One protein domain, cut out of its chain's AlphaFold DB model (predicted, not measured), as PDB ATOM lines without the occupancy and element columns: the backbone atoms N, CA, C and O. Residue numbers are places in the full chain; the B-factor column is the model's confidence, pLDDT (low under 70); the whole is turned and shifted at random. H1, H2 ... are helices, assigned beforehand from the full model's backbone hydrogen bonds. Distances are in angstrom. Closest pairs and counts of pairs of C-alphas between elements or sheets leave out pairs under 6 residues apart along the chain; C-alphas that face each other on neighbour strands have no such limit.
ATOM      1  N   GLU A  62     -33.937  15.555  -5.578       91.19
ATOM      2  CA  GLU A  62     -32.670  14.916  -5.947       91.19
ATOM      3  C   GLU A  62     -32.510  14.799  -7.465       91.19
ATOM      4  O   GLU A  62     -31.445  15.112  -7.991       91.19
ATOM      5  N   LEU A  63     -33.581  14.440  -8.184       90.94
ATOM      6  CA  LEU A  63     -33.597  14.398  -9.649       90.94
ATOM      7  C   LEU A  63     -33.316  15.781 -10.253       90.94
ATOM      8  O   LEU A  63     -32.494  15.917 -11.157       90.94
ATOM      9  N   PHE A  64     -33.960  16.820  -9.713       91.69
ATOM     10  CA  PHE A  64     -33.722  18.201 -10.121       91.69
ATOM     11  C   PHE A  64     -32.280  18.638  -9.828       91.69
ATOM     12  O   PHE A  64     -31.598  19.171 -10.703       91.69
ATOM     13  N   ALA A  65     -31.783  18.359  -8.620       91.81
ATOM     14  CA  ALA A  65     -30.417  18.692  -8.238       91.81
ATOM     15  C   ALA A  65     -29.377  17.950  -9.092       91.81
ATOM     16  O   ALA A  65     -28.329  18.517  -9.395       91.81
ATOM     17  N   LEU A  66     -29.651  16.702  -9.485       90.56
ATOM     18  CA  LEU A  66     -28.805  15.928 -10.391       90.56
ATOM     19  C   LEU A  66     -28.764  16.567 -11.780       90.56
ATOM     20  O   LEU A  66     -27.678  16.816 -12.297       90.56
ATOM     21  N   LYS A  67     -29.925  16.894 -12.353       90.81
ATOM     22  CA  LYS A  67     -30.020  17.586 -13.643       90.81
ATOM     23  C   LYS A  67     -29.211  18.890 -13.649       90.81
ATOM     24  O   LYS A  67     -28.418  19.114 -14.558       90.81
ATOM     25  N   CYS A  68     -29.340  19.713 -12.606       91.06
ATOM     26  CA  CYS A  68     -28.555  20.945 -12.474       91.06
ATOM     27  C   CYS A  68     -27.045  20.691 -12.348       91.06
ATOM     28  O   CYS A  68     -26.262  21.475 -12.872       91.06
ATOM     29  N   ARG A  69     -26.628  19.610 -11.671       90.31
ATOM     30  CA  ARG A  69     -25.210  19.229 -11.546       90.31
ATOM     31  C   ARG A  69     -24.607  18.746 -12.864       90.31
ATOM     32  O   ARG A  69     -23.439  19.016 -13.110       90.31
ATOM     33  N   ILE A  70     -25.388  18.045 -13.686       87.94
ATOM     34  CA  ILE A  70     -24.962  17.609 -15.025       87.94
ATOM     35  C   ILE A  70     -24.810  18.823 -15.956       87.94
ATOM     36  O   ILE A  70     -23.923  18.836 -16.803       87.94
ATOM     37  N   GLY A  71     -25.644  19.854 -15.782       84.00
ATOM     38  CA  GLY A  71     -25.531  21.109 -16.528       84.00
ATOM     39  C   GLY A  71     -26.055  21.042 -17.967       84.00
ATOM     40  O   GLY A  71     -25.753  21.930 -18.758       84.00
ATOM     41  N   THR A  72     -26.840  20.015 -18.310       82.50
ATOM     42  CA  THR A  72     -27.454  19.828 -19.637       82.50
ATOM     43  C   THR A  72     -28.970  20.043 -19.606       82.50
ATOM     44  O   THR A  72     -29.629  19.914 -18.567       82.50
ATOM     45  N   ASN A  73     -29.552  20.359 -20.766       84.06
ATOM     46  CA  ASN A  73     -30.987  20.607 -20.921       84.06
ATOM     47  C   ASN A  73     -31.786  19.297 -21.056       84.06
ATOM     48  O   ASN A  73     -32.420  19.043 -22.073       84.06
ATOM     49  N   LEU A  74     -31.764  18.457 -20.023       88.12
ATOM     50  CA  LEU A  74     -32.489  17.180 -20.004       88.12
ATOM     51  C   LEU A  74     -33.956  17.341 -19.608       88.12
ATOM     52  O   LEU A  74     -34.271  18.133 -18.717       88.12
ATOM     53  N   ASN A  75     -34.866  16.555 -20.177       92.00
ATOM     54  CA  ASN A  75     -36.221  16.458 -19.645       92.00
ATOM     55  C   ASN A  75     -36.225  15.621 -18.343       92.00
ATOM     56  O   ASN A  75     -35.404  14.730 -18.129       92.00
ATOM     57  N   ASN A  76     -37.132  15.932 -17.415       89.38
ATOM     58  CA  ASN A  76     -37.207  15.213 -16.140       89.38
ATOM     59  C   ASN A  76     -37.709  13.774 -16.339       89.38
ATOM     60  O   ASN A  76     -37.268  12.872 -15.629       89.38
ATOM     61  N   ASP A  77     -38.604  13.553 -17.304       90.94
ATOM     62  CA  ASP A  77     -39.208  12.239 -17.554       90.94
ATOM     63  C   ASP A  77     -38.230  11.267 -18.221       90.94
ATOM     64  O   ASP A  77     -38.159  10.093 -17.861       90.94
ATOM     65  N   THR A  78     -37.412  11.764 -19.144       92.00
ATOM     66  CA  THR A  78     -36.346  10.996 -19.801       92.00
ATOM     67  C   THR A  78     -35.207  10.690 -18.839       92.00
ATOM     68  O   THR A  78     -34.729   9.558 -18.814       92.00
ATOM     69  N   LEU A  79     -34.823  11.643 -17.981       91.00
ATOM     70  CA  LEU A  79     -33.847  11.404 -16.917       91.00
ATOM     71  C   LEU A  79     -34.369  10.382 -15.900       91.00
ATOM     72  O   LEU A  79     -33.627   9.492 -15.486       91.00
ATOM     73  N   ARG A  80     -35.655  10.457 -15.530       91.50
ATOM     74  CA  ARG A  80     -36.304   9.439 -14.694       91.50
ATOM     75  C   ARG A  80     -36.221   8.068 -15.359       91.50
ATOM     76  O   ARG A  80     -35.795   7.122 -14.706       91.50
ATOM     77  N   ARG A  81     -36.565   7.974 -16.648       91.38
ATOM     78  CA  ARG A  81     -36.459   6.730 -17.421       91.38
ATOM     79  C   ARG A  81     -35.023   6.206 -17.457       91.38
ATOM     80  O   ARG A  81     -34.828   5.019 -17.253       91.38
ATOM     81  N   ALA A  82     -34.021   7.062 -17.656       91.38
ATOM     82  CA  ALA A  82     -32.612   6.661 -17.718       91.38
ATOM     83  C   ALA A  82     -32.111   5.992 -16.424       91.38
ATOM     84  O   ALA A  82     -31.292   5.073 -16.479       91.38
ATOM     85  N   LEU A  83     -32.625   6.428 -15.269       88.62
ATOM     86  CA  LEU A  83     -32.261   5.904 -13.948       88.62
ATOM     87  C   LEU A  83     -33.022   4.625 -13.554       88.62
ATOM     88  O   LEU A  83     -32.699   4.023 -12.530       88.62
ATOM     89  N   ILE A  84     -34.029   4.210 -14.331       88.62
ATOM     90  CA  ILE A  84     -34.818   3.002 -14.071       88.62
ATOM     91  C   ILE A  84     -34.213   1.827 -14.838       88.62
ATOM     92  O   ILE A  84     -34.339   1.722 -16.057       88.62
ATOM     93  N   ASP A  85     -33.559   0.932 -14.100       87.94
ATOM     94  CA  ASP A  85     -33.018  -0.311 -14.642       87.94
ATOM     95  C   ASP A  85     -34.089  -1.405 -14.766       87.94
ATOM     96  O   ASP A  85     -35.012  -1.502 -13.953       87.94
ATOM     97  N   ARG A  86     -33.900  -2.310 -15.729       86.44
ATOM     98  CA  ARG A  86     -34.788  -3.455 -15.961       86.44
ATOM     99  C   ARG A  86     -34.945  -4.357 -14.733       86.44
ATOM    100  O   ARG A  86     -36.030  -4.881 -14.487       86.44
ATOM    101  N   SER A  87     -33.887  -4.555 -13.940       86.25
ATOM    102  CA  SER A  87     -33.965  -5.389 -12.730       86.25
ATOM    103  C   SER A  87     -34.892  -4.793 -11.667       86.25
ATOM    104  O   SER A  87     -35.585  -5.535 -10.969       86.25
ATOM    105  N   TYR A  88     -34.949  -3.460 -11.574       85.00
ATOM    106  CA  TYR A  88     -35.869  -2.757 -10.687       85.00
ATOM    107  C   TYR A  88     -37.318  -2.965 -11.129       85.00
ATOM    108  O   TYR A  88     -38.160  -3.299 -10.299       85.00
ATOM    109  N   VAL A  89     -37.588  -2.836 -12.431       85.12
ATOM    110  CA  VAL A  89     -38.934  -3.016 -12.992       85.12
ATOM    111  C   VAL A  89     -39.439  -4.437 -12.781       85.12
ATOM    112  O   VAL A  89     -40.559  -4.614 -12.310       85.12
ATOM    113  N   ILE A  90     -38.601  -5.450 -13.022       85.94
ATOM    114  CA  ILE A  90     -38.954  -6.854 -12.757       85.94
ATOM    115  C   ILE A  90     -39.303  -7.059 -11.278       85.94
ATOM    116  O   ILE A  90     -40.350  -7.627 -10.976       85.94
ATOM    117  N   ARG A  91     -38.474  -6.554 -10.354       85.38
ATOM    118  CA  ARG A  91     -38.728  -6.689  -8.912       85.38
ATOM    119  C   ARG A  91     -40.041  -6.026  -8.494       85.38
ATOM    120  O   ARG A  91     -40.813  -6.630  -7.764       85.38
ATOM    121  N   GLU A  92     -40.302  -4.811  -8.962       83.06
ATOM    122  CA  GLU A  92     -41.549  -4.089  -8.684       83.06
ATOM    123  C   GLU A  92     -42.777  -4.815  -9.245       83.06
ATOM    124  O   GLU A  92     -43.816  -4.883  -8.590       83.06
ATOM    125  N   ILE A  93     -42.667  -5.379 -10.450       83.00
ATOM    126  CA  ILE A  93     -43.714  -6.211 -11.055       83.00
ATOM    127  C   ILE A  93     -43.983  -7.441 -10.180       83.00
ATOM    128  O   ILE A  93     -45.143  -7.755  -9.918       83.00
ATOM    129  N   ASP A  94     -42.939  -8.125  -9.718       83.88
ATOM    130  CA  ASP A  94     -43.065  -9.333  -8.904       83.88
ATOM    131  C   ASP A  94     -43.627  -9.036  -7.506       83.88
ATOM    132  O   ASP A  94     -44.507  -9.756  -7.036       83.88
ATOM    133  N   GLU A  95     -43.193  -7.950  -6.863       84.25
ATOM    134  CA  GLU A  95     -43.748  -7.490  -5.583       84.25
ATOM    135  C   GLU A  95     -45.229  -7.111  -5.724       84.25
ATOM    136  O   GLU A  95     -46.055  -7.530  -4.911       84.25
ATOM    137  N   ARG A  96     -45.604  -6.388  -6.791       81.56
ATOM    138  CA  ARG A  96     -47.012  -6.068  -7.073       81.56
ATOM    139  C   ARG A  96     -47.840  -7.323  -7.308       81.56
ATOM    140  O   ARG A  96     -48.925  -7.415  -6.746       81.56
ATOM    141  N   LYS A  97     -47.342  -8.289  -8.087       80.62
ATOM    142  CA  LYS A  97     -48.019  -9.579  -8.311       80.62
ATOM    143  C   LYS A  97     -48.248 -10.329  -7.004       80.62
ATOM    144  O   LYS A  97     -49.363 -10.754  -6.756       80.62
ATOM    145  N   GLN A  98     -47.240 -10.416  -6.137       83.06
ATOM    146  CA  GLN A  98     -47.379 -11.078  -4.834       83.06
ATOM    147  C   GLN A  98     -48.431 -10.406  -3.942       83.06
ATOM    148  O   GLN A  98     -49.151 -11.091  -3.218       83.06
ATOM    149  N   LEU A  99     -48.531  -9.074  -3.987       80.75
ATOM    150  CA  LEU A  99     -49.569  -8.334  -3.267       80.75
ATOM    151  C   LEU A  99     -50.957  -8.508  -3.908       80.75
ATOM    152  O   LEU A  99     -51.945  -8.603  -3.183       80.75
ATOM    153  N   LEU A 100     -51.032  -8.577  -5.239       72.44
ATOM    154  CA  LEU A 100     -52.264  -8.759  -6.017       72.44
ATOM    155  C   LEU A 100     -52.817 -10.187  -5.939       72.44
ATOM    156  O   LEU A 100     -54.027 -10.355  -5.874       72.44
ATOM    157  N   ASP A 101     -51.979 -11.219  -5.856       63.53
ATOM    158  CA  ASP A 101     -52.427 -12.603  -5.631       63.53
ATOM    159  C   ASP A 101     -53.141 -12.761  -4.266       63.53
ATOM    160  O   ASP A 101     -53.894 -13.713  -4.057       63.53
ATOM    161  N   ALA A 102     -52.966 -11.801  -3.345       60.81
ATOM    162  CA  ALA A 102     -53.729 -11.694  -2.100       60.81
ATOM    163  C   ALA A 102     -55.056 -10.911  -2.240       60.81
ATOM    164  O   ALA A 102     -55.898 -10.973  -1.342       60.81
ATOM    165  N   SER A 103     -55.266 -10.188  -3.346       60.84
ATOM    166  CA  SER A 103     -56.453  -9.376  -3.639       60.84
ATOM    167  C   SER A 103     -56.955  -9.663  -5.060       60.84
ATOM    168  O   SER A 103     -56.504  -9.069  -6.034       60.84
ATOM    169  N   SER A 104     -57.885 -10.605  -5.164       56.75
ATOM    170  CA  SER A 104     -58.475 -11.148  -6.392       56.75
ATOM    171  C   SER A 104     -59.039 -10.097  -7.372       56.75
ATOM    172  O   SER A 104     -60.238  -9.860  -7.339       56.75
ATOM    173  N   ASP A 105     -58.210  -9.517  -8.248       58.75
ATOM    174  CA  ASP A 105     -58.616  -8.768  -9.455       58.75
ATOM    175  C   ASP A 105     -57.462  -8.735 -10.486       58.75
ATOM    176  O   ASP A 105     -56.507  -7.966 -10.384       58.75
ATOM    177  N   VAL A 106     -57.533  -9.615 -11.490       58.91
ATOM    178  CA  VAL A 106     -56.402  -9.974 -12.377       58.91
ATOM    179  C   VAL A 106     -56.302  -9.086 -13.634       58.91
ATOM    180  O   VAL A 106     -55.221  -8.933 -14.202       58.91
ATOM    181  N   GLU A 107     -57.394  -8.451 -14.071       58.31
ATOM    182  CA  GLU A 107     -57.446  -7.750 -15.369       58.31
ATOM    183  C   GLU A 107     -56.864  -6.322 -15.336       58.31
ATOM    184  O   GLU A 107     -56.167  -5.925 -16.272       58.31
ATOM    185  N   PHE A 108     -57.039  -5.576 -14.234       56.19
ATOM    186  CA  PHE A 108     -56.486  -4.217 -14.060       56.19
ATOM    187  C   PHE A 108     -54.958  -4.206 -13.865       56.19
ATOM    188  O   PHE A 108     -54.289  -3.209 -14.124       56.19
ATOM    189  N   ALA A 109     -54.382  -5.332 -13.438       53.59
ATOM    190  CA  ALA A 109     -52.951  -5.454 -13.192       53.59
ATOM    191  C   ALA A 109     -52.131  -5.359 -14.487       53.59
ATOM    192  O   ALA A 109     -51.081  -4.726 -14.509       53.59
ATOM    193  N   SER A 110     -52.606  -5.945 -15.588       57.00
ATOM    194  CA  SER A 110     -51.827  -6.040 -16.830       57.00
ATOM    195  C   SER A 110     -51.508  -4.686 -17.481       57.00
ATOM    196  O   SER A 110     -50.419  -4.531 -18.026       57.00
ATOM    197  N   SER A 111     -52.399  -3.695 -17.368       57.78
ATOM    198  CA  SER A 111     -52.204  -2.345 -17.914       57.78
ATOM    199  C   SER A 111     -51.328  -1.454 -17.023       57.78
ATOM    200  O   SER A 111     -50.491  -0.716 -17.534       57.78
ATOM    201  N   VAL A 112     -51.441  -1.565 -15.694       56.41
ATOM    202  CA  VAL A 112     -50.598  -0.810 -14.742       56.41
ATOM    203  C   VAL A 112     -49.153  -1.329 -14.727       56.41
ATOM    204  O   VAL A 112     -48.211  -0.571 -14.497       56.41
ATOM    205  N   LEU A 113     -48.947  -2.621 -15.006       56.72
ATOM    206  CA  LEU A 113     -47.610  -3.216 -15.104       56.72
ATOM    207  C   LEU A 113     -46.820  -2.721 -16.331       56.72
ATOM    208  O   LEU A 113     -45.595  -2.827 -16.325       56.72
ATOM    209  N   THR A 114     -47.481  -2.168 -17.356       61.56
ATOM    210  CA  THR A 114     -46.838  -1.701 -18.600       61.56
ATOM    211  C   THR A 114     -46.435  -0.224 -18.614       61.56
ATOM    212  O   THR A 114     -45.786   0.207 -19.566       61.56
ATOM    213  N   ASP A 115     -46.762   0.551 -17.576       68.38
ATOM    214  CA  ASP A 115     -46.485   1.998 -17.561       68.38
ATOM    215  C   ASP A 115     -45.017   2.345 -17.252       68.38
ATOM    216  O   ASP A 115     -44.540   3.429 -17.600       68.38
ATOM    217  N   ILE A 116     -44.268   1.439 -16.612       75.56
ATOM    218  CA  ILE A 116     -42.864   1.687 -16.267       75.56
ATOM    219  C   ILE A 116     -41.975   1.286 -17.445       75.56
ATOM    220  O   ILE A 116     -41.820   0.107 -17.754       75.56
ATOM    221  N   GLN A 117     -41.369   2.279 -18.092       83.44
ATOM    222  CA  GLN A 117     -40.423   2.056 -19.183       83.44
ATOM    223  C   GLN A 117     -39.000   1.839 -18.659       83.44
ATOM    224  O   GLN A 117     -38.493   2.641 -17.875       83.44
ATOM    225  N   ASP A 118     -38.334   0.809 -19.179       86.88
ATOM    226  CA  ASP A 118     -36.927   0.520 -18.895       86.88
ATOM    227  C   ASP A 118     -35.970   1.475 -19.640       86.88
ATOM    228  O   ASP A 118     -36.279   2.034 -20.706       86.88
ATOM    229  N   ASN A 119     -34.747   1.593 -19.115       91.56
ATOM    230  CA  ASN A 119     -33.641   2.338 -19.720       91.56
ATOM    231  C   ASN A 119     -32.895   1.601 -20.854       91.56
ATOM    232  O   ASN A 119     -31.961   2.164 -21.422       91.56
ATOM    233  N   THR A 120     -33.300   0.386 -21.237       91.19
ATOM    234  CA  THR A 120     -32.597  -0.468 -22.221       91.19
ATOM    235  C   THR A 120     -32.341   0.220 -23.568       91.19
ATOM    236  O   THR A 120     -31.228   0.159 -24.096       91.19
ATOM    237  N   ASP A 121     -33.336   0.932 -24.101       93.62
ATOM    238  CA  ASP A 121     -33.215   1.677 -25.362       93.62
ATOM    239  C   ASP A 121     -32.174   2.801 -25.280       93.62
ATOM    240  O   ASP A 121     -31.412   3.025 -26.227       93.62
ATOM    241  N   LEU A 122     -32.150   3.508 -24.145       93.31
ATOM    242  CA  LEU A 122     -31.224   4.607 -23.884       93.31
ATOM    243  C   LEU A 122     -29.805   4.075 -23.680       93.31
ATOM    244  O   LEU A 122     -28.865   4.658 -24.210       93.31
ATOM    245  N   ILE A 123     -29.653   2.938 -22.992       92.88
ATOM    246  CA  ILE A 123     -28.365   2.253 -22.839       92.88
ATOM    247  C   ILE A 123     -27.792   1.900 -24.206       92.88
ATOM    248  O   ILE A 123     -26.632   2.211 -24.460       92.88
ATOM    249  N   ARG A 124     -28.587   1.289 -25.098       93.44
ATOM    250  CA  ARG A 124     -28.118   0.904 -26.439       93.44
ATOM    251  C   ARG A 124     -27.614   2.123 -27.210       93.44
ATOM    252  O   ARG A 124     -26.437   2.163 -27.564       93.44
ATOM    253  N   LYS A 125     -28.460   3.148 -27.375       93.50
ATOM    254  CA  LYS A 125     -28.104   4.381 -28.100       93.50
ATOM    255  C   LYS A 125     -26.895   5.087 -27.485       93.50
ATOM    256  O   LYS A 125     -25.986   5.498 -28.201       93.50
ATOM    257  N   GLY A 126     -26.874   5.208 -26.159       92.75
ATOM    258  CA  GLY A 126     -25.774   5.835 -25.437       92.75
ATOM    259  C   GLY A 126     -24.473   5.049 -25.558       92.75
ATOM    260  O   GLY A 126     -23.426   5.652 -25.742       92.75
ATOM    261  N   SER A 127     -24.524   3.714 -25.522       90.94
ATOM    262  CA  SER A 127     -23.342   2.856 -25.659       90.94
ATOM    263  C   SER A 127     -22.732   2.903 -27.059       90.94
ATOM    264  O   SER A 127     -21.518   3.045 -27.186       90.94
ATOM    265  N   GLU A 128     -23.565   2.854 -28.103       91.94
ATOM    266  CA  GLU A 128     -23.132   2.981 -29.496       91.94
ATOM    267  C   GLU A 128     -22.445   4.332 -29.704       91.94
ATOM    268  O   GLU A 128     -21.296   4.386 -30.145       91.94
ATOM    269  N   PHE A 129     -23.105   5.412 -29.276       92.94
ATOM    270  CA  PHE A 129     -22.589   6.770 -29.400       92.94
ATOM    271  C   PHE A 129     -21.288   6.991 -28.621       92.94
ATOM    272  O   PHE A 129     -20.305   7.484 -29.175       92.94
ATOM    273  N   LEU A 130     -21.268   6.582 -27.349       91.69
ATOM    274  CA  LEU A 130     -20.100   6.675 -26.480       91.69
ATOM    275  C   LEU A 130     -18.912   5.925 -27.089       91.69
ATOM    276  O   LEU A 130     -17.811   6.465 -27.142       91.69
ATOM    277  N   SER A 131     -19.138   4.708 -27.594       89.81
ATOM    278  CA  SER A 131     -18.068   3.879 -28.155       89.81
ATOM    279  C   SER A 131     -17.491   4.503 -29.419       89.81
ATOM    280  O   SER A 131     -16.274   4.569 -29.570       89.81
ATOM    281  N   ALA A 132     -18.354   5.013 -30.299       91.56
ATOM    282  CA  ALA A 132     -17.948   5.654 -31.537       91.56
ATOM    283  C   ALA A 132     -17.140   6.929 -31.262       91.56
ATOM    284  O   ALA A 132     -16.088   7.137 -31.864       91.56
ATOM    285  N   TYR A 133     -17.599   7.752 -30.317       92.38
ATOM    286  CA  TYR A 133     -16.941   9.006 -29.977       92.38
ATOM    287  C   TYR A 133     -15.591   8.808 -29.281       92.38
ATOM    288  O   TYR A 133     -14.604   9.421 -29.681       92.38
ATOM    289  N   VAL A 134     -15.519   7.923 -28.278       91.62
ATOM    290  CA  VAL A 134     -14.259   7.623 -27.574       91.62
ATOM    291  C   VAL A 134     -13.222   7.067 -28.551       91.62
ATOM    292  O   VAL A 134     -12.083   7.529 -28.549       91.62
ATOM    293  N   LYS A 135     -13.614   6.152 -29.451       91.06
ATOM    294  CA  LYS A 135     -12.720   5.630 -30.496       91.06
ATOM    295  C   LYS A 135     -12.226   6.735 -31.428       91.06
ATOM    296  O   LYS A 135     -11.026   6.831 -31.656       91.06
ATOM    297  N   ALA A 136     -13.116   7.596 -31.924       92.50
ATOM    298  CA  ALA A 136     -12.732   8.711 -32.790       92.50
ATOM    299  C   ALA A 136     -11.759   9.680 -32.088       92.50
ATOM    300  O   ALA A 136     -10.757  10.090 -32.673       92.50
ATOM    301  N   TYR A 137     -12.006   9.989 -30.811       92.06
ATOM    302  CA  TYR A 137     -11.133  10.837 -29.998       92.06
ATOM    303  C   TYR A 137      -9.744  10.214 -29.789       92.06
ATOM    304  O   TYR A 137      -8.725  10.887 -29.963       92.06
ATOM    305  N   LEU A 138      -9.684   8.919 -29.464       91.25
ATOM    306  CA  LEU A 138      -8.421   8.201 -29.300       91.25
ATOM    307  C   LEU A 138      -7.646   8.115 -30.619       91.25
ATOM    308  O   LEU A 138      -6.455   8.407 -30.620       91.25
ATOM    309  N   ARG A 139      -8.301   7.818 -31.746       92.06
ATOM    310  CA  ARG A 139      -7.661   7.778 -33.076       92.06
ATOM    311  C   ARG A 139      -7.057   9.128 -33.473       92.06
ATOM    312  O   ARG A 139      -5.954   9.162 -34.015       92.06
ATOM    313  N   TYR A 140      -7.726  10.238 -33.145       92.06
ATOM    314  CA  TYR A 140      -7.197  11.586 -33.378       92.06
ATOM    315  C   TYR A 140      -5.903  11.850 -32.589       92.06
ATOM    316  O   TYR A 140      -4.935  12.388 -33.129       92.06
ATOM    317  N   HIS A 141      -5.870  11.474 -31.307       90.81
ATOM    318  CA  HIS A 141      -4.715  11.714 -30.436       90.81
ATOM    319  C   HIS A 141      -3.595  10.670 -30.584       90.81
ATOM    320  O   HIS A 141      -2.436  10.978 -30.304       90.81
ATOM    321  N   LEU A 142      -3.926   9.460 -31.038       91.19
ATOM    322  CA  LEU A 142      -3.036   8.305 -31.140       91.19
ATOM    323  C   LEU A 142      -3.098   7.670 -32.543       91.19
ATOM    324  O   LEU A 142      -3.551   6.536 -32.697       91.19
ATOM    325  N   PRO A 143      -2.596   8.341 -33.592       90.62
ATOM    326  CA  PRO A 143      -2.753   7.869 -34.973       90.62
ATOM    327  C   PRO A 143      -1.958   6.593 -35.302       90.62
ATOM    328  O   PRO A 143      -2.245   5.919 -36.285       90.62
ATOM    329  N   ARG A 144      -0.918   6.271 -34.522       90.69
ATOM    330  CA  ARG A 144      -0.052   5.092 -34.736       90.69
ATOM    331  C   ARG A 144      -0.335   3.944 -33.772       90.69
ATOM    332  O   ARG A 144       0.314   2.905 -33.873       90.69
ATOM    333  N   TYR A 145      -1.239   4.147 -32.821       91.56
ATOM    334  CA  TYR A 145      -1.577   3.138 -31.831       91.56
ATOM    335  C   TYR A 145      -2.513   2.094 -32.453       91.56
ATOM    336  O   TYR A 145      -3.390   2.474 -33.234       91.56
ATOM    337  N   PRO A 146      -2.326   0.798 -32.169       91.50
ATOM    338  CA  PRO A 146      -3.103  -0.260 -32.801       91.50
ATOM    339  C   PRO A 146      -4.584  -0.191 -32.423       91.50
ATOM    340  O   PRO A 146      -4.944   0.197 -31.310       91.50
ATOM    341  N   GLU A 147      -5.445  -0.585 -33.359       90.12
ATOM    342  CA  GLU A 147      -6.899  -0.515 -33.175       90.12
ATOM    343  C   GLU A 147      -7.393  -1.459 -32.068       90.12
ATOM    344  O   GLU A 147      -8.331  -1.104 -31.363       90.12
ATOM    345  N   GLU A 148      -6.747  -2.610 -31.859       87.88
ATOM    346  CA  GLU A 148      -7.057  -3.536 -30.762       87.88
ATOM    347  C   GLU A 148      -6.937  -2.826 -29.414       87.88
ATOM    348  O   GLU A 148      -7.885  -2.822 -28.638       87.88
ATOM    349  N   GLY A 149      -5.831  -2.113 -29.178       86.25
ATOM    350  CA  GLY A 149      -5.667  -1.335 -27.953       86.25
ATOM    351  C   GLY A 149      -6.747  -0.260 -27.795       86.25
ATOM    352  O   GLY A 149      -7.272  -0.085 -26.705       86.25
ATOM    353  N   ILE A 150      -7.154   0.422 -28.875       88.25
ATOM    354  CA  ILE A 150      -8.248   1.420 -28.838       88.25
ATOM    355  C   ILE A 150      -9.600   0.778 -28.491       88.25
ATOM    356  O   ILE A 150     -10.439   1.415 -27.852       88.25
ATOM    357  N   GLN A 151      -9.837  -0.460 -28.925       84.12
ATOM    358  CA  GLN A 151     -11.060  -1.192 -28.603       84.12
ATOM    359  C   GLN A 151     -11.104  -1.620 -27.135       84.12
ATOM    360  O   GLN A 151     -12.162  -1.478 -26.522       84.12
ATOM    361  N   GLU A 152      -9.972  -2.065 -26.588       75.88
ATOM    362  CA  GLU A 152      -9.831  -2.497 -25.188       75.88
ATOM    363  C   GLU A 152      -9.862  -1.324 -24.207       75.88
ATOM    364  O   GLU A 152     -10.613  -1.352 -23.240       75.88
ATOM    365  N   LEU A 153      -9.210  -0.206 -24.551       69.25
ATOM    366  CA  LEU A 153      -9.378   1.098 -23.883       69.25
ATOM    367  C   LEU A 153     -10.824   1.624 -23.922       69.25
ATOM    368  O   LEU A 153     -11.136   2.683 -23.369       69.25
ATOM    369  N   GLY A 154     -11.700   0.926 -24.644       58.41
ATOM    370  CA  GLY A 154     -13.114   1.196 -24.715       58.41
ATOM    371  C   GLY A 154     -13.817   1.118 -23.359       58.41
ATOM    372  O   GLY A 154     -13.273   0.802 -22.311       58.41
ATOM    373  N   ILE A 155     -15.107   1.435 -23.414       55.47
ATOM    374  CA  ILE A 155     -16.019   1.756 -22.307       55.47
ATOM    375  C   ILE A 155     -15.937   0.816 -21.082       55.47
ATOM    376  O   ILE A 155     -16.335   1.225 -19.990       55.47
ATOM    377  N   TYR A 156     -15.505  -0.434 -21.257       52.31
ATOM    378  CA  TYR A 156     -15.446  -1.425 -20.185       52.31
ATOM    379  C   TYR A 156     -14.468  -1.026 -19.074       52.31
ATOM    380  O   TYR A 156     -14.894  -1.045 -17.927       52.31
ATOM    381  N   ASP A 157     -13.274  -0.519 -19.379       49.50
ATOM    382  CA  ASP A 157     -12.312  -0.140 -18.330       49.50
ATOM    383  C   ASP A 157     -12.585   1.255 -17.751       49.50
ATOM    384  O   ASP A 157     -12.501   1.472 -16.544       49.50
ATOM    385  N   LEU A 158     -13.018   2.206 -18.589       53.78
ATOM    386  CA  LEU A 158     -13.292   3.585 -18.152       53.78
ATOM    387  C   LEU A 158     -14.534   3.721 -17.262       53.78
ATOM    388  O   LEU A 158     -14.637   4.677 -16.494       53.78
ATOM    389  N   LEU A 159     -15.507   2.808 -17.379       53.47
ATOM    390  CA  LEU A 159     -16.750   2.860 -16.599       53.47
ATOM    391  C   LEU A 159     -16.837   1.808 -15.489       53.47
ATOM    392  O   LEU A 159     -17.813   1.824 -14.736       53.47
ATOM    393  N   MET A 160     -15.877   0.887 -15.389       50.91
ATOM    394  CA  MET A 160     -15.965  -0.280 -14.510       50.91
ATOM    395  C   MET A 160     -14.748  -0.349 -13.577       50.91
ATOM    396  O   MET A 160     -13.953  -1.275 -13.627       50.91
ATOM    397  N   ALA A 161     -14.614   0.643 -12.689       44.69
ATOM    398  CA  ALA A 161     -13.660   0.581 -11.579       44.69
ATOM    399  C   ALA A 161     -14.184  -0.359 -10.479       44.69
ATOM    400  O   ALA A 161     -15.316  -0.213 -10.011       44.69
ATOM    401  N   ASP A 162     -13.374  -1.337 -10.080       41.94
ATOM    402  CA  ASP A 162     -13.801  -2.494  -9.297       41.94
ATOM    403  C   ASP A 162     -14.058  -2.218  -7.793       41.94
ATOM    404  O   ASP A 162     -13.289  -1.549  -7.111       41.94
ATOM    405  N   ASN A 163     -15.141  -2.827  -7.281       42.22
ATOM    406  CA  ASN A 163     -15.402  -3.228  -5.884       42.22
ATOM    407  C   ASN A 163     -15.716  -2.169  -4.791       42.22
ATOM    408  O   ASN A 163     -14.964  -1.963  -3.840       42.22
ATOM    409  N   PHE A 164     -16.959  -1.667  -4.791       40.06
ATOM    410  CA  PHE A 164     -17.712  -1.229  -3.590       40.06
ATOM    411  C   PHE A 164     -19.169  -1.771  -3.724       40.06
ATOM    412  O   PHE A 164     -19.493  -2.222  -4.814       40.06
ATOM    413  N   PRO A 165     -20.060  -1.848  -2.705       50.06
ATOM    414  CA  PRO A 165     -21.137  -2.855  -2.584       50.06
ATOM    415  C   PRO A 165     -22.274  -2.801  -3.635       50.06
ATOM    416  O   PRO A 165     -23.249  -3.544  -3.519       50.06
ATOM    417  N   TYR A 166     -22.165  -1.959  -4.663       54.59
ATOM    418  CA  TYR A 166     -23.061  -1.889  -5.813       54.59
ATOM    419  C   TYR A 166     -22.451  -2.626  -7.015       54.59
ATOM    420  O   TYR A 166     -21.250  -2.582  -7.250       54.59
ATOM    421  N   ASN A 167     -23.278  -3.315  -7.803       62.34
ATOM    422  CA  ASN A 167     -22.816  -3.983  -9.021       62.34
ATOM    423  C   ASN A 167     -22.417  -2.922 -10.069       62.34
ATOM    424  O   ASN A 167     -23.287  -2.242 -10.617       62.34
ATOM    425  N   ASN A 168     -21.117  -2.799 -10.351       66.62
ATOM    426  CA  ASN A 168     -20.532  -1.827 -11.287       66.62
ATOM    427  C   ASN A 168     -21.171  -1.854 -12.686       66.62
ATOM    428  O   ASN A 168     -21.260  -0.824 -13.354       66.62
ATOM    429  N   SER A 169     -21.701  -3.008 -13.101       75.56
ATOM    430  CA  SER A 169     -22.445  -3.154 -14.356       75.56
ATOM    431  C   SER A 169     -23.716  -2.291 -14.404       75.56
ATOM    432  O   SER A 169     -24.041  -1.714 -15.443       75.56
ATOM    433  N   LEU A 170     -24.417  -2.116 -13.276       77.31
ATOM    434  CA  LEU A 170     -25.601  -1.250 -13.219       77.31
ATOM    435  C   LEU A 170     -25.225   0.234 -13.266       77.31
ATOM    436  O   LEU A 170     -25.932   1.030 -13.884       77.31
ATOM    437  N   MET A 171     -24.115   0.620 -12.634       80.00
ATOM    438  CA  MET A 171     -23.640   2.008 -12.641       80.00
ATOM    439  C   MET A 171     -23.166   2.421 -14.036       80.00
ATOM    440  O   MET A 171     -23.573   3.473 -14.531       80.00
ATOM    441  N   SER A 172     -22.391   1.565 -14.708       82.56
ATOM    442  CA  SER A 172     -21.962   1.805 -16.090       82.56
ATOM    443  C   SER A 172     -23.152   1.842 -17.054       82.56
ATOM    444  O   SER A 172     -23.219   2.720 -17.916       82.56
ATOM    445  N   SER A 173     -24.143   0.965 -16.861       86.88
ATOM    446  CA  SER A 173     -25.404   0.989 -17.611       86.88
ATOM    447  C   SER A 173     -26.176   2.289 -17.384       86.88
ATOM    448  O   SER A 173     -26.617   2.913 -18.345       86.88
ATOM    449  N   SER A 174     -26.265   2.762 -16.140       87.50
ATOM    450  CA  SER A 174     -26.935   4.026 -15.810       87.50
ATOM    451  C   SER A 174     -26.239   5.226 -16.457       87.50
ATOM    452  O   SER A 174     -26.906   6.100 -17.007       87.50
ATOM    453  N   LEU A 175     -24.903   5.259 -16.473       89.88
ATOM    454  CA  LEU A 175     -24.151   6.317 -17.154       89.88
ATOM    455  C   LEU A 175     -24.383   6.285 -18.670       89.88
ATOM    456  O   LEU A 175     -24.664   7.324 -19.267       89.88
ATOM    457  N   ARG A 176     -24.343   5.100 -19.294       91.44
ATOM    458  CA  ARG A 176     -24.676   4.927 -20.721       91.44
ATOM    459  C   ARG A 176     -26.108   5.385 -21.013       91.44
ATOM    460  O   ARG A 176     -26.333   6.061 -22.013       91.44
ATOM    461  N   ALA A 177     -27.060   5.083 -20.130       93.06
ATOM    462  CA  ALA A 177     -28.438   5.544 -20.250       93.06
ATOM    463  C   ALA A 177     -28.553   7.073 -20.167       93.06
ATOM    464  O   ALA A 177     -29.305   7.656 -20.941       93.06
ATOM    465  N   ILE A 178     -27.792   7.731 -19.283       92.38
ATOM    466  CA  ILE A 178     -27.747   9.199 -19.188       92.38
ATOM    467  C   ILE A 178     -27.194   9.807 -20.481       92.38
ATOM    468  O   ILE A 178     -27.795  10.735 -21.010       92.38
ATOM    469  N   VAL A 179     -26.113   9.255 -21.043       93.62
ATOM    470  CA  VAL A 179     -25.592   9.688 -22.356       93.62
ATOM    471  C   VAL A 179     -26.659   9.522 -23.443       93.62
ATOM    472  O   VAL A 179     -26.880  10.431 -24.240       93.62
ATOM    473  N   GLY A 180     -27.371   8.392 -23.445       93.94
ATOM    474  CA  GLY A 180     -28.487   8.149 -24.358       93.94
ATOM    475  C   GLY A 180     -29.657   9.119 -24.169       93.94
ATOM    476  O   GLY A 180     -30.279   9.512 -25.152       93.94
ATOM    477  N   ALA A 181     -29.942   9.535 -22.932       93.62
ATOM    478  CA  ALA A 181     -30.962  10.533 -22.624       93.62
ATOM    479  C   ALA A 181     -30.552  11.931 -23.110       93.62
ATOM    480  O   ALA A 181     -31.369  12.617 -23.717       93.62
ATOM    481  N   ILE A 182     -29.282  12.319 -22.930       93.94
ATOM    482  CA  ILE A 182     -28.738  13.583 -23.463       93.94
ATOM    483  C   ILE A 182     -28.831  13.593 -24.988       93.94
ATOM    484  O   ILE A 182     -29.219  14.598 -25.566       93.94
ATOM    485  N   LEU A 183     -28.537  12.467 -25.641       93.69
ATOM    486  CA  LEU A 183     -28.663  12.338 -27.092       93.69
ATOM    487  C   LEU A 183     -30.124  12.375 -27.575       93.69
ATOM    488  O   LEU A 183     -30.380  12.757 -28.713       93.69
ATOM    489  N   PHE A 184     -31.073  11.932 -26.745       92.81
ATOM    490  CA  PHE A 184     -32.495  11.918 -27.087       92.81
ATOM    491  C   PHE A 184     -33.150  13.297 -26.938       92.81
ATOM    492  O   PHE A 184     -33.915  13.691 -27.814       92.81
ATOM    493  N   ASP A 185     -32.856  14.014 -25.851       90.81
ATOM    494  CA  ASP A 185     -33.439  15.334 -25.571       90.81
ATOM    495  C   ASP A 185     -32.643  16.493 -26.180       90.81
ATOM    496  O   ASP A 185     -33.212  17.523 -26.543       90.81
ATOM    497  N   GLY A 186     -31.318  16.352 -26.217       84.62
ATOM    498  CA  GLY A 186     -30.375  17.405 -26.561       84.62
ATOM    499  C   GLY A 186     -29.705  17.202 -27.915       84.62
ATOM    500  O   GLY A 186     -30.087  16.371 -28.739       84.62
ATOM    501  N   ASN A 187     -28.663  17.996 -28.145       87.69
ATOM    502  CA  ASN A 187     -27.872  17.927 -29.367       87.69
ATOM    503  C   ASN A 187     -26.726  16.921 -29.236       87.69
ATOM    504  O   ASN A 187     -26.152  16.740 -28.161       87.69
ATOM    505  N   LYS A 188     -26.296  16.367 -30.375       90.81
ATOM    506  CA  LYS A 188     -25.107  15.506 -30.458       90.81
ATOM    507  C   LYS A 188     -23.876  16.150 -29.795       90.81
ATOM    508  O   LYS A 188     -23.202  15.492 -29.012       90.81
ATOM    509  N   ALA A 189     -23.648  17.442 -30.031       90.12
ATOM    510  CA  ALA A 189     -22.528  18.182 -29.445       90.12
ATOM    511  C   ALA A 189     -22.568  18.235 -27.903       90.12
ATOM    512  O   ALA A 189     -21.528  18.149 -27.259       90.12
ATOM    513  N   GLU A 190     -23.751  18.330 -27.284       90.38
ATOM    514  CA  GLU A 190     -23.861  18.337 -25.816       90.38
ATOM    515  C   GLU A 190     -23.470  16.982 -25.217       90.38
ATOM    516  O   GLU A 190     -22.789  16.931 -24.192       90.38
ATOM    517  N   ALA A 191     -23.841  15.884 -25.884       91.69
ATOM    518  CA  ALA A 191     -23.409  14.547 -25.492       91.69
ATOM    519  C   ALA A 191     -21.887  14.377 -25.649       91.69
ATOM    520  O   ALA A 191     -21.244  13.806 -24.774       91.69
ATOM    521  N   GLU A 192     -21.290  14.912 -26.718       92.12
ATOM    522  CA  GLU A 192     -19.834  14.895 -26.935       92.12
ATOM    523  C   GLU A 192     -19.075  15.657 -25.845       92.12
ATOM    524  O   GLU A 192     -18.061  15.164 -25.343       92.12
ATOM    525  N   TYR A 193     -19.584  16.820 -25.429       91.31
ATOM    526  CA  TYR A 193     -19.011  17.595 -24.326       91.31
ATOM    527  C   TYR A 193     -19.127  16.854 -22.997       91.31
ATOM    528  O   TYR A 193     -18.149  16.772 -22.259       91.31
ATOM    529  N   PHE A 194     -20.281  16.242 -22.721       91.50
ATOM    530  CA  PHE A 194     -20.461  15.424 -21.523       91.50
ATOM    531  C   PHE A 194     -19.454  14.262 -21.474       91.50
ATOM    532  O   PHE A 194     -18.847  14.003 -20.435       91.50
ATOM    533  N   ILE A 195     -19.223  13.584 -22.601       91.75
ATOM    534  CA  ILE A 195     -18.250  12.488 -22.675       91.75
ATOM    535  C   ILE A 195     -16.817  13.006 -22.488       91.75
ATOM    536  O   ILE A 195     -16.044  12.381 -21.760       91.75
ATOM    537  N   GLN A 196     -16.463  14.144 -23.100       90.81
ATOM    538  CA  GLN A 196     -15.152  14.773 -22.895       90.81
ATOM    539  C   GLN A 196     -14.904  15.105 -21.428       90.81
ATOM    540  O   GLN A 196     -13.846  14.758 -20.911       90.81
ATOM    541  N   ASP A 197     -15.875  15.735 -20.769       89.69
ATOM    542  CA  ASP A 197     -15.700  16.305 -19.436       89.69
ATOM    543  C   ASP A 197     -15.749  15.241 -18.321       89.69
ATOM    544  O   ASP A 197     -15.052  15.388 -17.316       89.69
ATOM    545  N   PHE A 198     -16.515  14.150 -18.483       87.38
ATOM    546  CA  PHE A 198     -16.687  13.130 -17.431       87.38
ATOM    547  C   PHE A 198     -15.993  11.790 -17.695       87.38
ATOM    548  O   PHE A 198     -15.525  11.160 -16.745       87.38
ATOM    549  N   VAL A 199     -15.951  11.328 -18.950       88.06
ATOM    550  CA  VAL A 199     -15.411   9.999 -19.292       88.06
ATOM    551  C   VAL A 199     -13.954  10.110 -19.726       88.06
ATOM    552  O   VAL A 199     -13.093   9.437 -19.171       88.06
ATOM    553  N   LEU A 200     -13.649  10.988 -20.685       88.75
ATOM    554  CA  LEU A 200     -12.289  11.121 -21.216       88.75
ATOM    555  C   LEU A 200     -11.333  11.795 -20.225       88.75
ATOM    556  O   LEU A 200     -10.128  11.574 -20.299       88.75
ATOM    557  N   THR A 201     -11.848  12.567 -19.266       88.31
ATOM    558  CA  THR A 201     -11.042  13.116 -18.164       88.31
ATOM    559  C   THR A 201     -10.455  12.044 -17.253       88.31
ATOM    560  O   THR A 201      -9.433  12.302 -16.623       88.31
ATOM    561  N   GLN A 202     -11.015  10.829 -17.230       85.12
ATOM    562  CA  GLN A 202     -10.419   9.709 -16.495       85.12
ATOM    563  C   GLN A 202      -9.084   9.254 -17.101       85.12
ATOM    564  O   GLN A 202      -8.286   8.631 -16.415       85.12
ATOM    565  N   LEU A 203      -8.803   9.599 -18.365       83.56
ATOM    566  CA  LEU A 203      -7.515   9.320 -19.010       83.56
ATOM    567  C   LEU A 203      -6.411  10.301 -18.582       83.56
ATOM    568  O   LEU A 203      -5.255  10.150 -18.977       83.56
ATOM    569  N   ILE A 204      -6.742  11.343 -17.812       84.44
ATOM    570  CA  ILE A 204      -5.751  12.304 -17.333       84.44
ATOM    571  C   ILE A 204      -4.842  11.609 -16.317       84.44
ATOM    572  O   ILE A 204      -5.309  11.084 -15.312       84.44
ATOM    573  N   ASN A 205      -3.530  11.676 -16.554       81.69
ATOM    574  CA  ASN A 205      -2.487  11.055 -15.727       81.69
ATOM    575  C   ASN A 205      -2.548   9.518 -15.647       81.69
ATOM    576  O   ASN A 205      -1.909   8.945 -14.767       81.69
ATOM    577  N   LYS A 295      -6.462  16.902 -25.535       89.88
ATOM    578  CA  LYS A 295      -6.986  18.269 -25.564       89.88
ATOM    579  C   LYS A 295      -8.374  18.268 -24.936       89.88
ATOM    580  O   LYS A 295      -9.301  17.697 -25.494       89.88
ATOM    581  N   PHE A 296      -8.509  18.954 -23.808       89.19
ATOM    582  CA  PHE A 296      -9.770  19.093 -23.076       89.19
ATOM    583  C   PHE A 296     -10.261  20.546 -23.078       89.19
ATOM    584  O   PHE A 296      -9.550  21.460 -23.513       89.19
ATOM    585  N   GLY A 297     -11.482  20.770 -22.588       87.62
ATOM    586  CA  GLY A 297     -12.087  22.101 -22.518       87.62
ATOM    587  C   GLY A 297     -12.299  22.710 -23.905       87.62
ATOM    588  O   GLY A 297     -12.599  22.001 -24.860       87.62
ATOM    589  N   GLU A 298     -12.115  24.022 -24.049       87.50
ATOM    590  CA  GLU A 298     -12.360  24.733 -25.317       87.50
ATOM    591  C   GLU A 298     -11.568  24.158 -26.501       87.50
ATOM    592  O   GLU A 298     -12.097  24.049 -27.605       87.50
ATOM    593  N   GLN A 299     -10.326  23.722 -26.262       87.31
ATOM    594  CA  GLN A 299      -9.488  23.105 -27.293       87.31
ATOM    595  C   GLN A 299     -10.014  21.735 -27.726       87.31
ATOM    596  O   GLN A 299      -9.888  21.385 -28.897       87.31
ATOM    597  N   GLY A 300     -10.597  20.973 -26.795       85.44
ATOM    598  CA  GLY A 300     -11.249  19.693 -27.077       85.44
ATOM    599  C   GLY A 300     -12.552  19.861 -27.858       85.44
ATOM    600  O   GLY A 300     -12.862  19.062 -28.739       85.44
ATOM    601  N   ARG A 301     -13.293  20.943 -27.599       87.94
ATOM    602  CA  ARG A 301     -14.568  21.243 -28.276       87.94
ATOM    603  C   ARG A 301     -14.399  21.694 -29.727       87.94
ATOM    604  O   ARG A 301     -15.320  21.553 -30.519       87.94
ATOM    605  N   GLN A 302     -13.229  22.222 -30.081       88.62
ATOM    606  CA  GLN A 302     -12.892  22.653 -31.444       88.62
ATOM    607  C   GLN A 302     -12.321  21.520 -32.319       88.62
ATOM    608  O   GLN A 302     -11.880  21.771 -33.442       88.62
ATOM    609  N   LEU A 303     -12.273  20.281 -31.817       87.56
ATOM    610  CA  LEU A 303     -11.716  19.150 -32.556       87.56
ATOM    611  C   LEU A 303     -12.662  18.681 -33.664       87.56
ATOM    612  O   LEU A 303     -13.804  18.306 -33.414       87.56
ATOM    613  N   ASN A 304     -12.144  18.609 -34.891       86.88
ATOM    614  CA  ASN A 304     -12.839  17.979 -36.009       86.88
ATOM    615  C   ASN A 304     -12.551  16.473 -36.002       86.88
ATOM    616  O   ASN A 304     -11.498  16.036 -36.461       86.88
ATOM    617  N   LEU A 305     -13.487  15.690 -35.460       87.88
ATOM    618  CA  LEU A 305     -13.361  14.231 -35.327       87.88
ATOM    619  C   LEU A 305     -14.072  13.445 -36.440       87.88
ATOM    620  O   LEU A 305     -14.068  12.217 -36.402       87.88
ATOM    621  N   HIS A 306     -14.686  14.124 -37.414       85.88
ATOM    622  CA  HIS A 306     -15.561  13.498 -38.413       85.88
ATOM    623  C   HIS A 306     -14.877  12.352 -39.178       85.88
ATOM    624  O   HIS A 306     -15.415  11.249 -39.229       85.88
ATOM    625  N   ASP A 307     -13.651  12.580 -39.647       86.50
ATOM    626  CA  ASP A 307     -12.888  11.608 -40.440       86.50
ATOM    627  C   ASP A 307     -12.504  10.352 -39.629       86.50
ATOM    628  O   ASP A 307     -12.397   9.246 -40.156       86.50
ATOM    629  N   PHE A 308     -12.348  10.499 -38.310       87.94
ATOM    630  CA  PHE A 308     -11.877   9.436 -37.417       87.94
ATOM    631  C   PHE A 308     -12.979   8.474 -36.967       87.94
ATOM    632  O   PHE A 308     -12.678   7.443 -36.360       87.94
ATOM    633  N   TYR A 309     -14.247   8.766 -37.267       86.69
ATOM    634  CA  TYR A 309     -15.334   7.809 -37.048       86.69
ATOM    635  C   TYR A 309     -15.234   6.621 -38.007       86.69
ATOM    636  O   TYR A 309     -15.373   5.473 -37.581       86.69
ATOM    637  N   GLU A 310     -14.959   6.900 -39.280       85.00
ATOM    638  CA  GLU A 310     -14.995   5.910 -40.361       85.00
ATOM    639  C   GLU A 310     -13.639   5.241 -40.603       85.00
ATOM    640  O   GLU A 310     -13.595   4.107 -41.076       85.00
ATOM    641  N   MET A 311     -12.536   5.906 -40.245       86.44
ATOM    642  CA  MET A 311     -11.179   5.402 -40.458       86.44
ATOM    643  C   MET A 311     -10.612   4.760 -39.181       86.44
ATOM    644  O   MET A 311     -10.164   5.486 -38.291       86.44
ATOM    645  N   PRO A 312     -10.620   3.417 -39.049       87.12
ATOM    646  CA  PRO A 312      -9.925   2.738 -37.962       87.12
ATOM    647  C   PRO A 312      -8.405   2.814 -38.126       87.12
ATOM    648  O   PRO A 312      -7.885   2.929 -39.240       87.12
ATOM    649  N   ASN A 313      -7.695   2.696 -37.005       90.38
ATOM    650  CA  ASN A 313      -6.246   2.566 -37.021       90.38
ATOM    651  C   ASN A 313      -5.828   1.195 -37.568       90.38
ATOM    652  O   ASN A 313      -6.636   0.293 -37.807       90.38
ATOM    653  N   GLN A 314      -4.524   1.023 -37.773       87.12
ATOM    654  CA  GLN A 314      -3.993  -0.248 -38.234       87.12
ATOM    655  C   GLN A 314      -4.197  -1.342 -37.174       87.12
ATOM    656  O   GLN A 314      -3.759  -1.197 -36.035       87.12
ATOM    657  N   LEU A 315      -4.829  -2.447 -37.575       86.56
ATOM    658  CA  LEU A 315      -4.975  -3.637 -36.736       86.56
ATOM    659  C   LEU A 315      -3.629  -4.342 -36.593       86.56
ATOM    660  O   LEU A 315      -2.993  -4.677 -37.596       86.56
ATOM    661  N   LEU A 316      -3.215  -4.612 -35.366       84.38
ATOM    662  CA  LEU A 316      -2.015  -5.354 -35.031       84.38
ATOM    663  C   LEU A 316      -2.102  -6.806 -35.519       84.38
ATOM    664  O   LEU A 316      -1.142  -7.304 -36.101       84.38
ATOM    665  N   ASN A 317      -3.273  -7.442 -35.448       80.62
ATOM    666  CA  ASN A 317      -3.485  -8.789 -35.994       80.62
ATOM    667  C   ASN A 317      -3.311  -8.848 -37.521       80.62
ATOM    668  O   ASN A 317      -2.947  -9.883 -38.060       80.62
ATOM    669  N   SER A 318      -3.510  -7.738 -38.244       78.81
ATOM    670  CA  SER A 318      -3.189  -7.680 -39.684       78.81
ATOM    671  C   SER A 318      -1.681  -7.593 -39.955       78.81
ATOM    672  O   SER A 318      -1.210  -7.793 -41.079       78.81
ATOM    673  N   GLN A 319      -0.903  -7.217 -38.941       73.69
ATOM    674  CA  GLN A 319       0.550  -7.136 -39.010       73.69
ATOM    675  C   GLN A 319       1.235  -8.414 -38.541       73.69
ATOM    676  O   GLN A 319       2.351  -8.675 -38.985       73.69
ATOM    677  N   LEU A 320       0.579  -9.172 -37.668       79.56
ATOM    678  CA  LEU A 320       1.113 -10.362 -37.026       79.56
ATOM    679  C   LEU A 320       0.531 -11.630 -37.660       79.56
ATOM    680  O   LEU A 320      -0.631 -11.678 -38.040       79.56
ATOM    681  N   ASN A 321       1.327 -12.697 -37.707       79.31
ATOM    682  CA  ASN A 321       0.856 -14.024 -38.128       79.31
ATOM    683  C   ASN A 321       0.259 -14.839 -36.961       79.31
ATOM    684  O   ASN A 321       0.079 -16.049 -37.086       79.31
ATOM    685  N   PHE A 322       0.025 -14.214 -35.805       81.94
ATOM    686  CA  PHE A 322      -0.469 -14.867 -34.594       81.94
ATOM    687  C   PHE A 322      -1.440 -13.954 -33.838       81.94
ATOM    688  O   PHE A 322      -1.353 -12.732 -33.946       81.94
ATOM    689  N   GLU A 323      -2.343 -14.561 -33.068       81.00
ATOM    690  CA  GLU A 323      -3.304 -13.851 -32.222       81.00
ATOM    691  C   GLU A 323      -2.656 -13.390 -30.912       81.00
ATOM    692  O   GLU A 323      -1.826 -14.087 -30.323       81.00
TER     693      GLU A 323
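This is residues 62 to 205 and 295 to 323 of the 385 residues of an uncharacterized protein of Trichinella pseudospiralis (UniProt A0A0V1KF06). Two long helices, H5 and H8, cross at about a right angle as the core, with H9 folding back beside H8 and H2 packing on H8, H1 making a corner with H2. An arm of H3 and H4, running opposite ways, reaches out past the first residues of H5, while H6 and H12 pack on H5 toward its other end and loop residues 162 to 167 stick out. The printed part has 173 residues with twelve named helices, H1 to H12 in order along the chain, and no named strand: the class is all helix. It is loose, with a radius of gyration of the C-alphas of 20.1 A, and elongated, spanning 67 by 42 by 31 A.

H1, residues 62 to 70, touches H2, residues 76 to 82, about perpendicular at 84 degrees; the closest C-alphas, Leu 63 and Asn 76, are 7.5 A apart. H3, residues 86 to 100, and H4, residues 107 to 112, are close but not clearly touching, with the closest C-alphas, Leu 100 and Ala 109, 7.9 A apart. H5, residues 120 to 141, is the hub, touching four helices. Its residues 135 to 139 touch H6, residues 147 to 152, closest at C-alphas 135 and 150, 6.4 A. H7, residues 155 to 159, is close to H5 but not clearly touching, with C-alphas 131 and 155 closest at 6.6 A. H8, residues 168 to 185, touches H5 residues 120 to 130, about perpendicular at 89 degrees, with the C-alphas of Gly 126 and Gly 180 closest at 3.7 A. H8 also touches H2, closest at C-alphas 82 and 177, 5.0 A. H9, residues 188 to 198, forms a helical hairpin with H8, at a shallow tilt of 33 degrees, only just short of steep; C-alphas 182 and 191 are closest at 5.8 A. H9 only just touches H5, with 3 pairs of C-alphas within 8 A, the closest Leu 130 and Ile 195 at 7.2 A. H10, residues 200 to 203, meets H9 only through their link. H11, residues 298 to 301, is close to H9 but not clearly touching, at 7.0 A between C-alphas 193 and 301. H12, residues 306 to 310, touches H5 residues 132 to 140, closest at C-alphas 136 and 308, 4.8 A. Every O i to N i+4 pair is within hydrogen-bond range in H1, H2, H3 and H5 to H9, but 0 of 2 in H4 and 0 of 1 in H12, where 1 of 3 and 1 of 2 O i to N i+3 pairs are; H10 and H11 are too short for an i+4 pair.

H1 begins at C-alpha 62 (-32.670, 14.916, -5.947). From first to last C-alpha H3 is 20.8 A long, H5 31.5 A, H8 25.8 A and H9 15.7 A. H12 ends at C-alpha 310 (-14.995, 5.910, -40.361).

The two C-alphas farthest apart, Ser 104 and Gln 319, are 67.6 A apart. Residues 206 to 294 are not printed; C-alphas 205 and 295 are 13.0 A apart across the cut. Of the links that are printed whole, none is long. Residues 311 to 323 hold no named element. The pLDDT is under 70 in residues 101 to 115 and 153 to 168.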